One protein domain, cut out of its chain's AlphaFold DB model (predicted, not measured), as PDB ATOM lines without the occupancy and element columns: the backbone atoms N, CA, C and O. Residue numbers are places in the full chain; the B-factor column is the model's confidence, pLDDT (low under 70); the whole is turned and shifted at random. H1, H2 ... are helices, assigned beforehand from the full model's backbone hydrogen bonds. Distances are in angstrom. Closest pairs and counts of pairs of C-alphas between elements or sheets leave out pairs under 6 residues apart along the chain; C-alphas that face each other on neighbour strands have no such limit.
ATOM      1  N   ALA A   7       2.019  -9.656   4.962       76.50
ATOM      2  CA  ALA A   7       1.413 -10.529   5.965       76.50
ATOM      3  C   ALA A   7       2.274 -10.636   7.233       76.50
ATOM      4  O   ALA A   7       1.771 -10.878   8.331       76.50
ATOM      5  N   ARG A   8       3.589 -10.434   7.101       77.81
ATOM      6  CA  ARG A   8       4.546 -10.501   8.214       77.81
ATOM      7  C   ARG A   8       4.932  -9.128   8.746       77.81
ATOM      8  O   ARG A   8       5.342  -9.019   9.902       77.81
ATOM      9  N   ALA A   9       4.816  -8.083   7.935       80.25
ATOM     10  CA  ALA A   9       5.282  -6.751   8.284       80.25
ATOM     11  C   ALA A   9       4.482  -6.129   9.436       80.25
ATOM     12  O   ALA A   9       5.078  -5.503  10.311       80.25
ATOM     13  N   ALA A  10       3.167  -6.360   9.500       76.56
ATOM     14  CA  ALA A  10       2.328  -5.825  10.578       76.56
ATOM     15  C   ALA A  10       2.676  -6.380  11.971       76.56
ATOM     16  O   ALA A  10       2.575  -5.676  12.987       76.56
ATOM     17  N   ALA A  11       3.162  -7.621  12.012       78.25
ATOM     18  CA  ALA A  11       3.666  -8.278  13.212       78.25
ATOM     19  C   ALA A  11       5.163  -8.004  13.472       78.25
ATOM     20  O   ALA A  11       5.690  -8.384  14.517       78.25
ATOM     21  N   CYS A  12       5.870  -7.353  12.545       81.94
ATOM     22  CA  CYS A  12       7.309  -7.147  12.643       81.94
ATOM     23  C   CYS A  12       7.640  -6.001  13.614       81.94
ATOM     24  O   CYS A  12       7.380  -4.825  13.338       81.94
ATOM     25  N   ALA A  13       8.264  -6.341  14.746       82.75
ATOM     26  CA  ALA A  13       8.697  -5.372  15.755       82.75
ATOM     27  C   ALA A  13       9.653  -4.308  15.182       82.75
ATOM     28  O   ALA A  13       9.577  -3.140  15.569       82.75
ATOM     29  N   ASP A  14      10.492  -4.676  14.208       87.31
ATOM     30  CA  ASP A  14      11.452  -3.759  13.589       87.31
ATOM     31  C   ASP A  14      10.773  -2.626  12.814       87.31
ATOM     32  O   ASP A  14      11.251  -1.489  12.845       87.31
ATOM     33  N   VAL A  15       9.631  -2.897  12.166       88.88
ATOM     34  CA  VAL A  15       8.861  -1.879  11.432       88.88
ATOM     35  C   VAL A  15       8.253  -0.870  12.405       88.88
ATOM     36  O   VAL A  15       8.380   0.339  12.199       88.88
ATOM     37  N   ARG A  16       7.670  -1.341  13.515       89.50
ATOM     38  CA  ARG A  16       7.154  -0.454  14.573       89.50
ATOM     39  C   ARG A  16       8.275   0.370  15.197       89.50
ATOM     40  O   ARG A  16       8.145   1.587  15.318       89.50
ATOM     41  N   ALA A  17       9.405  -0.254  15.525       89.19
ATOM     42  CA  ALA A  17      10.565   0.444  16.072       89.19
ATOM     43  C   ALA A  17      11.121   1.500  15.097       89.19
ATOM     44  O   ALA A  17      11.508   2.591  15.518       89.19
ATOM     45  N   ALA A  18      11.136   1.213  13.792       90.06
ATOM     46  CA  ALA A  18      11.530   2.177  12.770       90.06
ATOM     47  C   ALA A  18      10.570   3.374  12.701       90.06
ATOM     48  O   ALA A  18      11.035   4.515  12.690       90.06
ATOM     49  N   LEU A  19       9.253   3.136  12.737       91.50
ATOM     50  CA  LEU A  19       8.246   4.201  12.807       91.50
ATOM     51  C   LEU A  19       8.415   5.069  14.057       91.50
ATOM     52  O   LEU A  19       8.374   6.297  13.962       91.50
ATOM     53  N   HIS A  20       8.675   4.462  15.217       91.12
ATOM     54  CA  HIS A  20       8.965   5.202  16.446       91.12
ATOM     55  C   HIS A  20      10.186   6.110  16.306       91.12
ATOM     56  O   HIS A  20      10.104   7.294  16.636       91.12
ATOM     57  N   ARG A  21      11.307   5.585  15.793       91.12
ATOM     58  CA  ARG A  21      12.528   6.380  15.586       91.12
ATOM     59  C   ARG A  21      12.302   7.527  14.606       91.12
ATOM     60  O   ARG A  21      12.757   8.637  14.867       91.12
ATOM     61  N   LEU A  22      11.572   7.285  13.516       91.06
ATOM     62  CA  LEU A  22      11.239   8.316  12.534       91.06
ATOM     63  C   LEU A  22      10.393   9.434  13.166       91.06
ATOM     64  O   LEU A  22      10.698  10.615  13.007       91.06
ATOM     65  N   ASN A  23       9.375   9.062  13.942       93.81
ATOM     66  CA  ASN A  23       8.493  10.013  14.613       93.81
ATOM     67  C   ASN A  23       9.165  10.761  15.773       93.81
ATOM     68  O   ASN A  23       8.733  11.866  16.100       93.81
ATOM     69  N   ALA A  24      10.213  10.206  16.392       92.19
ATOM     70  CA  ALA A  24      10.948  10.870  17.470       92.19
ATOM     71  C   ALA A  24      11.613  12.183  17.015       92.19
ATOM     72  O   ALA A  24      11.718  13.118  17.804       92.19
ATOM     73  N   GLY A  25      12.011  12.274  15.741       89.19
ATOM     74  CA  GLY A  25      12.577  13.489  15.142       89.19
ATOM     75  C   GLY A  25      11.546  14.455  14.543       89.19
ATOM     76  O   GLY A  25      11.924  15.495  14.004       89.19
ATOM     77  N   ALA A  26      10.252  14.131  14.585       89.69
ATOM     78  CA  ALA A  26       9.213  14.924  13.937       89.69
ATOM     79  C   ALA A  26       8.772  16.118  14.800       89.69
ATOM     80  O   ALA A  26       8.171  15.957  15.864       89.69
ATOM     81  N   THR A  27       8.998  17.338  14.308       88.50
ATOM     82  CA  THR A  27       8.472  18.567  14.913       88.50
ATOM     83  C   THR A  27       7.105  18.913  14.314       88.50
ATOM     84  O   THR A  27       6.996  19.400  13.191       88.50
ATOM     85  N   GLY A  28       6.038  18.637  15.067       86.12
ATOM     86  CA  GLY A  28       4.655  18.909  14.660       86.12
ATOM     87  C   GLY A  28       3.907  17.696  14.100       86.12
ATOM     88  O   GLY A  28       4.492  16.672  13.747       86.12
ATOM     89  N   ALA A  29       2.576  17.799  14.059       86.25
ATOM     90  CA  ALA A  29       1.698  16.683  13.700       86.25
ATOM     91  C   ALA A  29       1.802  16.274  12.221       86.25
ATOM     92  O   ALA A  29       1.740  15.088  11.923       86.25
ATOM     93  N   SER A  30       2.042  17.224  11.312       88.75
ATOM     94  CA  SER A  30       2.170  16.971   9.866       88.75
ATOM     95  C   SER A  30       3.402  16.149   9.480       88.75
ATOM     96  O   SER A  30       3.482  15.649   8.364       88.75
ATOM     97  N   ARG A  31       4.371  16.011  10.392       91.38
ATOM     98  CA  ARG A  31       5.613  15.257  10.176       91.38
ATOM     99  C   ARG A  31       5.604  13.886  10.853       91.38
ATOM    100  O   ARG A  31       6.619  13.199  10.811       91.38
ATOM    101  N   ARG A  32       4.497  13.504  11.501       92.81
ATOM    102  CA  ARG A  32       4.354  12.211  12.177       92.81
ATOM    103  C   ARG A  32       3.570  11.228  11.318       92.81
ATOM    104  O   ARG A  32       2.457  11.520  10.895       92.81
ATOM    105  N   ILE A  33       4.128  10.038  11.134       94.06
ATOM    106  CA  ILE A  33       3.464   8.906  10.488       94.06
ATOM    107  C   ILE A  33       2.764   8.091  11.572       94.06
ATOM    108  O   ILE A  33       3.415   7.410  12.363       94.06
ATOM    109  N   VAL A  34       1.438   8.187  11.638       93.44
ATOM    110  CA  VAL A  34       0.630   7.529  12.684       93.44
ATOM    111  C   VAL A  34      -0.039   6.237  12.226       93.44
ATOM    112  O   VAL A  34      -0.605   5.524  13.043       93.44
ATOM    113  N   ARG A  35       0.006   5.942  10.927       95.12
ATOM    114  CA  ARG A  35      -0.529   4.722  10.321       95.12
ATOM    115  C   ARG A  35       0.338   4.363   9.123       95.12
ATOM    116  O   ARG A  35       0.721   5.254   8.365       95.12
ATOM    117  N   LEU A  36       0.658   3.087   8.971       94.81
ATOM    118  CA  LEU A  36       1.435   2.561   7.855       94.81
ATOM    119  C   LEU A  36       0.820   1.244   7.390       94.81
ATOM    120  O   LEU A  36       0.456   0.409   8.209       94.81
ATOM    121  N   LEU A  37       0.738   1.055   6.079       94.00
ATOM    122  CA  LEU A  37       0.292  -0.183   5.454       94.00
ATOM    123  C   LEU A  37       1.379  -0.639   4.481       94.00
ATOM    124  O   LEU A  37       1.877   0.165   3.691       94.00
ATOM    125  N   VAL A  38       1.776  -1.908   4.570       91.94
ATOM    126  CA  VAL A  38       2.719  -2.515   3.623       91.94
ATOM    127  C   VAL A  38       1.914  -3.111   2.478       91.94
ATOM    128  O   VAL A  38       0.873  -3.716   2.705       91.94
ATOM    129  N   LEU A  39       2.370  -2.884   1.249       91.00
ATOM    130  CA  LEU A  39       1.651  -3.255   0.033       91.00
ATOM    131  C   LEU A  39       2.312  -4.490  -0.587       91.00
ATOM    132  O   LEU A  39       3.540  -4.574  -0.581       91.00
ATOM    133  N   ASP A  40       1.515  -5.404  -1.143       89.19
ATOM    134  CA  ASP A  40       2.018  -6.620  -1.808       89.19
ATOM    135  C   ASP A  40       2.814  -6.301  -3.075       89.19
ATOM    136  O   ASP A  40       3.842  -6.919  -3.351       89.19
ATOM    137  N   ASP A  41       2.366  -5.280  -3.808       89.50
ATOM    138  CA  ASP A  41       2.993  -4.834  -5.043       89.50
ATOM    139  C   ASP A  41       3.664  -3.464  -4.886       89.50
ATOM    140  O   ASP A  41       3.058  -2.531  -4.329       89.50
ATOM    141  N   PRO A  42       4.866  -3.281  -5.469       90.25
ATOM    142  CA  PRO A  42       5.515  -1.979  -5.540       90.25
ATOM    143  C   PRO A  42       4.691  -1.000  -6.392       90.25
ATOM    144  O   PRO A  42       3.748  -1.381  -7.093       90.25
ATOM    145  N   ALA A  43       5.057   0.284  -6.359       92.75
ATOM    146  CA  ALA A  43       4.471   1.279  -7.256       92.75
ATOM    147  C   ALA A  43       4.701   0.881  -8.724       92.75
ATOM    148  O   ALA A  43       5.821   0.558  -9.130       92.75
ATOM    149  N   SER A  44       3.639   0.898  -9.525       94.44
ATOM    150  CA  SER A  44       3.658   0.391 -10.894       94.44
ATOM    151  C   SER A  44       3.953   1.473 -11.938       94.44
ATOM    152  O   SER A  44       3.217   2.451 -12.060       94.44
ATOM    153  N   LEU A  45       4.969   1.243 -12.779       95.62
ATOM    154  CA  LEU A  45       5.191   2.023 -14.007       95.62
ATOM    155  C   LEU A  45       4.047   1.829 -15.013       95.62
ATOM    156  O   LEU A  45       3.559   2.795 -15.591       95.62
ATOM    157  N   ALA A  46       3.584   0.585 -15.190       95.50
ATOM    158  CA  ALA A  46       2.543   0.242 -16.161       95.50
ATOM    159  C   ALA A  46       1.199   0.923 -15.860       95.50
ATOM    160  O   ALA A  46       0.465   1.273 -16.779       95.50
ATOM    161  N   HIS A  47       0.899   1.147 -14.577       95.25
ATOM    162  CA  HIS A  47      -0.314   1.841 -14.143       95.25
ATOM    163  C   HIS A  47      -0.089   3.336 -13.856       95.25
ATOM    164  O   HIS A  47      -0.986   4.003 -13.349       95.25
ATOM    165  N   GLY A  48       1.098   3.871 -14.160       96.62
ATOM    166  CA  GLY A  48       1.402   5.295 -14.010       96.62
ATOM    167  C   GLY A  48       1.537   5.791 -12.567       96.62
ATOM    168  O   GLY A  48       1.516   7.002 -12.354       96.62
ATOM    169  N   GLU A  49       1.685   4.892 -11.586       97.44
ATOM    170  CA  GLU A  49       1.977   5.235 -10.184       97.44
ATOM    171  C   GLU A  49       3.417   5.726 -10.004       97.44
ATOM    172  O   GLU A  49       3.703   6.491  -9.085       97.44
ATOM    173  N   LEU A  50       4.318   5.293 -10.888       96.94
ATOM    174  CA  LEU A  50       5.705   5.731 -10.950       96.94
ATOM    175  C   LEU A  50       5.976   6.393 -12.307       96.94
ATOM    176  O   LEU A  50       5.470   5.943 -13.335       96.94
ATOM    177  N   THR A  51       6.779   7.454 -12.323       93.38
ATOM    178  CA  THR A  51       7.281   8.060 -13.562       93.38
ATOM    179  C   THR A  51       8.532   7.338 -14.059       93.38
ATOM    180  O   THR A  51       9.197   6.626 -13.305       93.38
ATOM    181  N   ASP A  52       8.916   7.574 -15.314       92.31
ATOM    182  CA  ASP A  52      10.169   7.067 -15.896       92.31
ATOM    183  C   ASP A  52      11.428   7.551 -15.142       92.31
ATOM    184  O   ASP A  52      12.481   6.921 -15.219       92.31
ATOM    185  N   LYS A  53      11.320   8.657 -14.391       91.44
ATOM    186  CA  LYS A  53      12.375   9.201 -13.517       91.44
ATOM    187  C   LYS A  53      12.296   8.708 -12.069       91.44
ATOM    188  O   LYS A  53      13.082   9.159 -11.242       91.44
ATOM    189  N   GLY A  54      11.361   7.812 -11.749       89.88
ATOM    190  CA  GLY A  54      11.216   7.237 -10.411       89.88
ATOM    191  C   GLY A  54      10.448   8.104  -9.409       89.88
ATOM    192  O   GLY A  54      10.509   7.833  -8.212       89.88
ATOM    193  N   TYR A  55       9.718   9.131  -9.858       96.12
ATOM    194  CA  TYR A  55       8.824   9.894  -8.978       96.12
ATOM    195  C   TYR A  55       7.498   9.166  -8.794       96.12
ATOM    196  O   TYR A  55       6.975   8.578  -9.738       96.12
ATOM    197  N   VAL A  56       6.917   9.261  -7.599       96.19
ATOM    198  CA  VAL A  56       5.570   8.745  -7.336       96.19
ATOM    199  C   VAL A  56       4.530   9.745  -7.834       96.19
ATOM    200  O   VAL A  56       4.514  10.906  -7.426       96.19
ATOM    201  N   ASN A  57       3.627   9.283  -8.691       97.12
ATOM    202  CA  ASN A  57       2.445  10.026  -9.092       97.12
ATOM    203  C   ASN A  57       1.347   9.833  -8.044       97.12
ATOM    204  O   ASN A  57       0.586   8.866  -8.084       97.12
ATOM    205  N   GLN A  58       1.261  10.775  -7.104       96.50
ATOM    206  CA  GLN A  58       0.322  10.692  -5.986       96.50
ATOM    207  C   GLN A  58      -1.131  10.509  -6.442       96.50
ATOM    208  O   GLN A  58      -1.845   9.720  -5.836       96.50
ATOM    209  N   ARG A  59      -1.566  11.189  -7.512       97.31
ATOM    210  CA  ARG A  59      -2.948  11.067  -7.998       97.31
ATOM    211  C   ARG A  59      -3.239   9.650  -8.490       97.31
ATOM    212  O   ARG A  59      -4.205   9.056  -8.043       97.31
ATOM    213  N   ALA A  60      -2.360   9.083  -9.317       97.25
ATOM    214  CA  ALA A  60      -2.526   7.710  -9.798       97.25
ATOM    215  C   ALA A  60      -2.503   6.677  -8.657       97.25
ATOM    216  O   ALA A  60      -3.283   5.729  -8.682       97.25
ATOM    217  N   VAL A  61      -1.652   6.876  -7.641       97.25
ATOM    218  CA  VAL A  61      -1.624   6.013  -6.448       97.25
ATOM    219  C   VAL A  61      -2.929   6.113  -5.660       97.25
ATOM    220  O   VAL A  61      -3.496   5.082  -5.310       97.25
ATOM    221  N   LEU A  62      -3.412   7.328  -5.384       97.38
ATOM    222  CA  LEU A  62      -4.661   7.535  -4.644       97.38
ATOM    223  C   LEU A  62      -5.863   6.949  -5.391       97.38
ATOM    224  O   LEU A  62      -6.694   6.301  -4.764       97.38
ATOM    225  N   ASP A  63      -5.918   7.118  -6.714       97.25
ATOM    226  CA  ASP A  63      -6.999   6.590  -7.551       97.25
ATOM    227  C   ASP A  63      -6.979   5.050  -7.582       97.25
ATOM    228  O   ASP A  63      -8.007   4.403  -7.393       97.25
ATOM    229  N   ARG A  64      -5.806   4.435  -7.786       96.94
ATOM    230  CA  ARG A  64      -5.674   2.972  -7.905       96.94
ATOM    231  C   ARG A  64      -5.771   2.246  -6.565       96.94
ATOM    232  O   ARG A  64      -6.249   1.116  -6.521       96.94
ATOM    233  N   ARG A  65      -5.267   2.853  -5.488       96.94
ATOM    234  CA  ARG A  65      -5.172   2.237  -4.153       96.94
ATOM    235  C   ARG A  65      -6.179   2.827  -3.171       96.94
ATOM    236  O   ARG A  65      -5.940   2.790  -1.965       96.94
ATOM    237  N   ALA A  66      -7.294   3.355  -3.676       97.88
ATOM    238  CA  ALA A  66      -8.336   3.994  -2.877       97.88
ATOM    239  C   ALA A  66      -8.811   3.109  -1.713       97.88
ATOM    240  O   ALA A  66      -8.900   3.588  -0.583       97.88
ATOM    241  N   ASP A  67      -9.008   1.811  -1.950       97.06
ATOM    242  CA  ASP A  67      -9.428   0.864  -0.909       97.06
ATOM    243  C   ASP A  67      -8.382   0.742   0.209       97.06
ATOM    244  O   ASP A  67      -8.710   0.791   1.392       97.06
ATOM    245  N   MET A  68      -7.097   0.678  -0.154       96.62
ATOM    246  CA  MET A  68      -5.991   0.611   0.807       96.62
ATOM    247  C   MET A  68      -5.843   1.912   1.603       96.62
ATOM    248  O   MET A  68      -5.542   1.892   2.796       96.62
ATOM    249  N   VAL A  69      -6.087   3.058   0.961       96.88
ATOM    250  CA  VAL A  69      -6.184   4.350   1.653       96.88
ATOM    251  C   VAL A  69      -7.371   4.340   2.620       96.88
ATOM    252  O   VAL A  69      -7.236   4.801   3.751       96.88
ATOM    253  N   GLY A  70      -8.501   3.749   2.231       97.88
ATOM    254  CA  GLY A  70      -9.656   3.533   3.102       97.88
ATOM    255  C   GLY A  70      -9.307   2.756   4.376       97.88
ATOM    256  O   GLY A  70      -9.697   3.171   5.470       97.88
ATOM    257  N   LEU A  71      -8.487   1.703   4.274       96.44
ATOM    258  CA  LEU A  71      -7.999   0.954   5.444       96.44
ATOM    259  C   LEU A  71      -7.230   1.854   6.420       96.44
ATOM    260  O   LEU A  71      -7.458   1.790   7.628       96.44
ATOM    261  N   LEU A  72      -6.375   2.752   5.914       96.50
ATOM    262  CA  LEU A  72      -5.642   3.718   6.743       96.50
ATOM    263  C   LEU A  72      -6.565   4.706   7.473       96.50
ATOM    264  O   LEU A  72      -6.151   5.297   8.466       96.50
ATOM    265  N   HIS A  73      -7.793   4.912   7.007       96.38
ATOM    266  CA  HIS A  73      -8.757   5.818   7.634       96.38
ATOM    267  C   HIS A  73      -9.841   5.100   8.446       96.38
ATOM    268  O   HIS A  73     -10.691   5.764   9.035       96.38
ATOM    269  N   THR A  74      -9.802   3.769   8.514       97.81
ATOM    270  CA  THR A  74     -10.774   2.973   9.266       97.81
ATOM    271  C   THR A  74     -10.481   3.025  10.772       97.81
ATOM    272  O   THR A  74      -9.320   3.007  11.189       97.81
ATOM    273  N   ASP A  75     -11.540   3.095  11.586       95.62
ATOM    274  CA  ASP A  75     -11.475   3.090  13.051       95.62
ATOM    275  C   ASP A  75     -12.514   2.099  13.626       95.62
ATOM    276  O   ASP A  75     -13.706   2.258  13.342       95.62
ATOM    277  N   PRO A  76     -12.110   1.061  14.390       94.38
ATOM    278  CA  PRO A  76     -10.736   0.729  14.777       94.38
ATOM    279  C   PRO A  76      -9.864   0.334  13.578       94.38
ATOM    280  O   PRO A  76     -10.348  -0.237  12.602       94.38
ATOM    281  N   ALA A  77      -8.564   0.635  13.660       94.50
ATOM    282  CA  ALA A  77      -7.615   0.290  12.604       94.50
ATOM    283  C   ALA A  77      -7.577  -1.242  12.375       94.50
ATOM    284  O   ALA A  77      -7.441  -1.987  13.352       94.50
ATOM    285  N   PRO A  78      -7.666  -1.721  11.118       94.12
ATOM    286  CA  PRO A  78      -7.520  -3.139  10.788       94.12
ATOM    287  C   PRO A  78      -6.153  -3.703  11.192       94.12
ATOM    288  O   PRO A  78      -5.177  -2.964  11.323       94.12
ATOM    289  N   ALA A  79      -6.062  -5.027  11.338       91.00
ATOM    290  CA  ALA A  79      -4.840  -5.702  11.782       91.00
ATOM    291  C   ALA A  79      -3.639  -5.494  10.839       91.00
ATOM    292  O   ALA A  79      -2.500  -5.470  11.311       91.00
ATOM    293  N   GLU A  80      -3.868  -5.315   9.533       90.94
ATOM    294  CA  GLU A  80      -2.802  -4.988   8.577       90.94
ATOM    295  C   GLU A  80      -2.246  -3.559   8.718       90.94
ATOM    296  O   GLU A  80      -1.143  -3.279   8.242       90.94
ATOM    297  N   VAL A  81      -2.968  -2.649   9.385       94.00
ATOM    298  CA  VAL A  81      -2.522  -1.268   9.586       94.00
ATOM    299  C   VAL A  81      -1.609  -1.188  10.804       94.00
ATOM    300  O   VAL A  81      -1.993  -1.401  11.954       94.00
ATOM    301  N   ILE A  82      -0.362  -0.811  10.549       93.00
ATOM    302  CA  ILE A  82       0.672  -0.655  11.560       93.00
ATOM    303  C   ILE A  82       0.536   0.718  12.200       93.00
ATOM    304  O   ILE A  82       0.778   1.752  11.572       93.00
ATOM    305  N   LEU A  83       0.183   0.720  13.480       92.06
ATOM    306  CA  LEU A  83       0.230   1.903  14.327       92.06
ATOM    307  C   LEU A  83       1.631   2.036  14.948       92.06
ATOM    308  O   LEU A  83       2.251   1.011  15.269       92.06
TER     309      LEU A  83
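This is residues 7 to 83 of the 87 residues of an uncharacterized protein of Actinomadura geliboluensis (UniProt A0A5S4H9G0). The model has little regular structure: H1 is at one end, a long stretch without a named element leads away from it, and H2 and H3 make a corner on the far side. Residues 25 to 30 stick out just after H1. The printed part has 77 residues with three named helices, H1, H2, H3, and no named strand; the class is all helix, with 27 residues in named elements. It is only just loose, close to compact, with a radius of gyration of the C-alphas of 14.0 A and spans of 34 by 27 by 22 A.

H1, residues 13 to 24, is apart from H2, residues 58 to 64, and from H3, residues 66 to 73. H2 and H3 are close but not clearly touching, about perpendicular at 73 degrees; their closest C-alphas, of Leu 62 and Val 69, are 7.2 A apart. In H1, H2 and H3 every O i to N i+4 pair is within hydrogen-bond range.

H1 begins at C-alpha 13 (8.697, -5.372, 15.755) and is 16.5 A long. H2 measures 10.0 A and H3 10.7 A, ending at C-alpha 73 (-8.757, 5.818, 7.634).

The C-alphas farthest apart, of Asp 52 and Pro 76, are 37.7 A apart. The link H1 to H2 is long, H2 to H3 tight. The printed part has no cut, and no printed residue is under 70 in pLDDT.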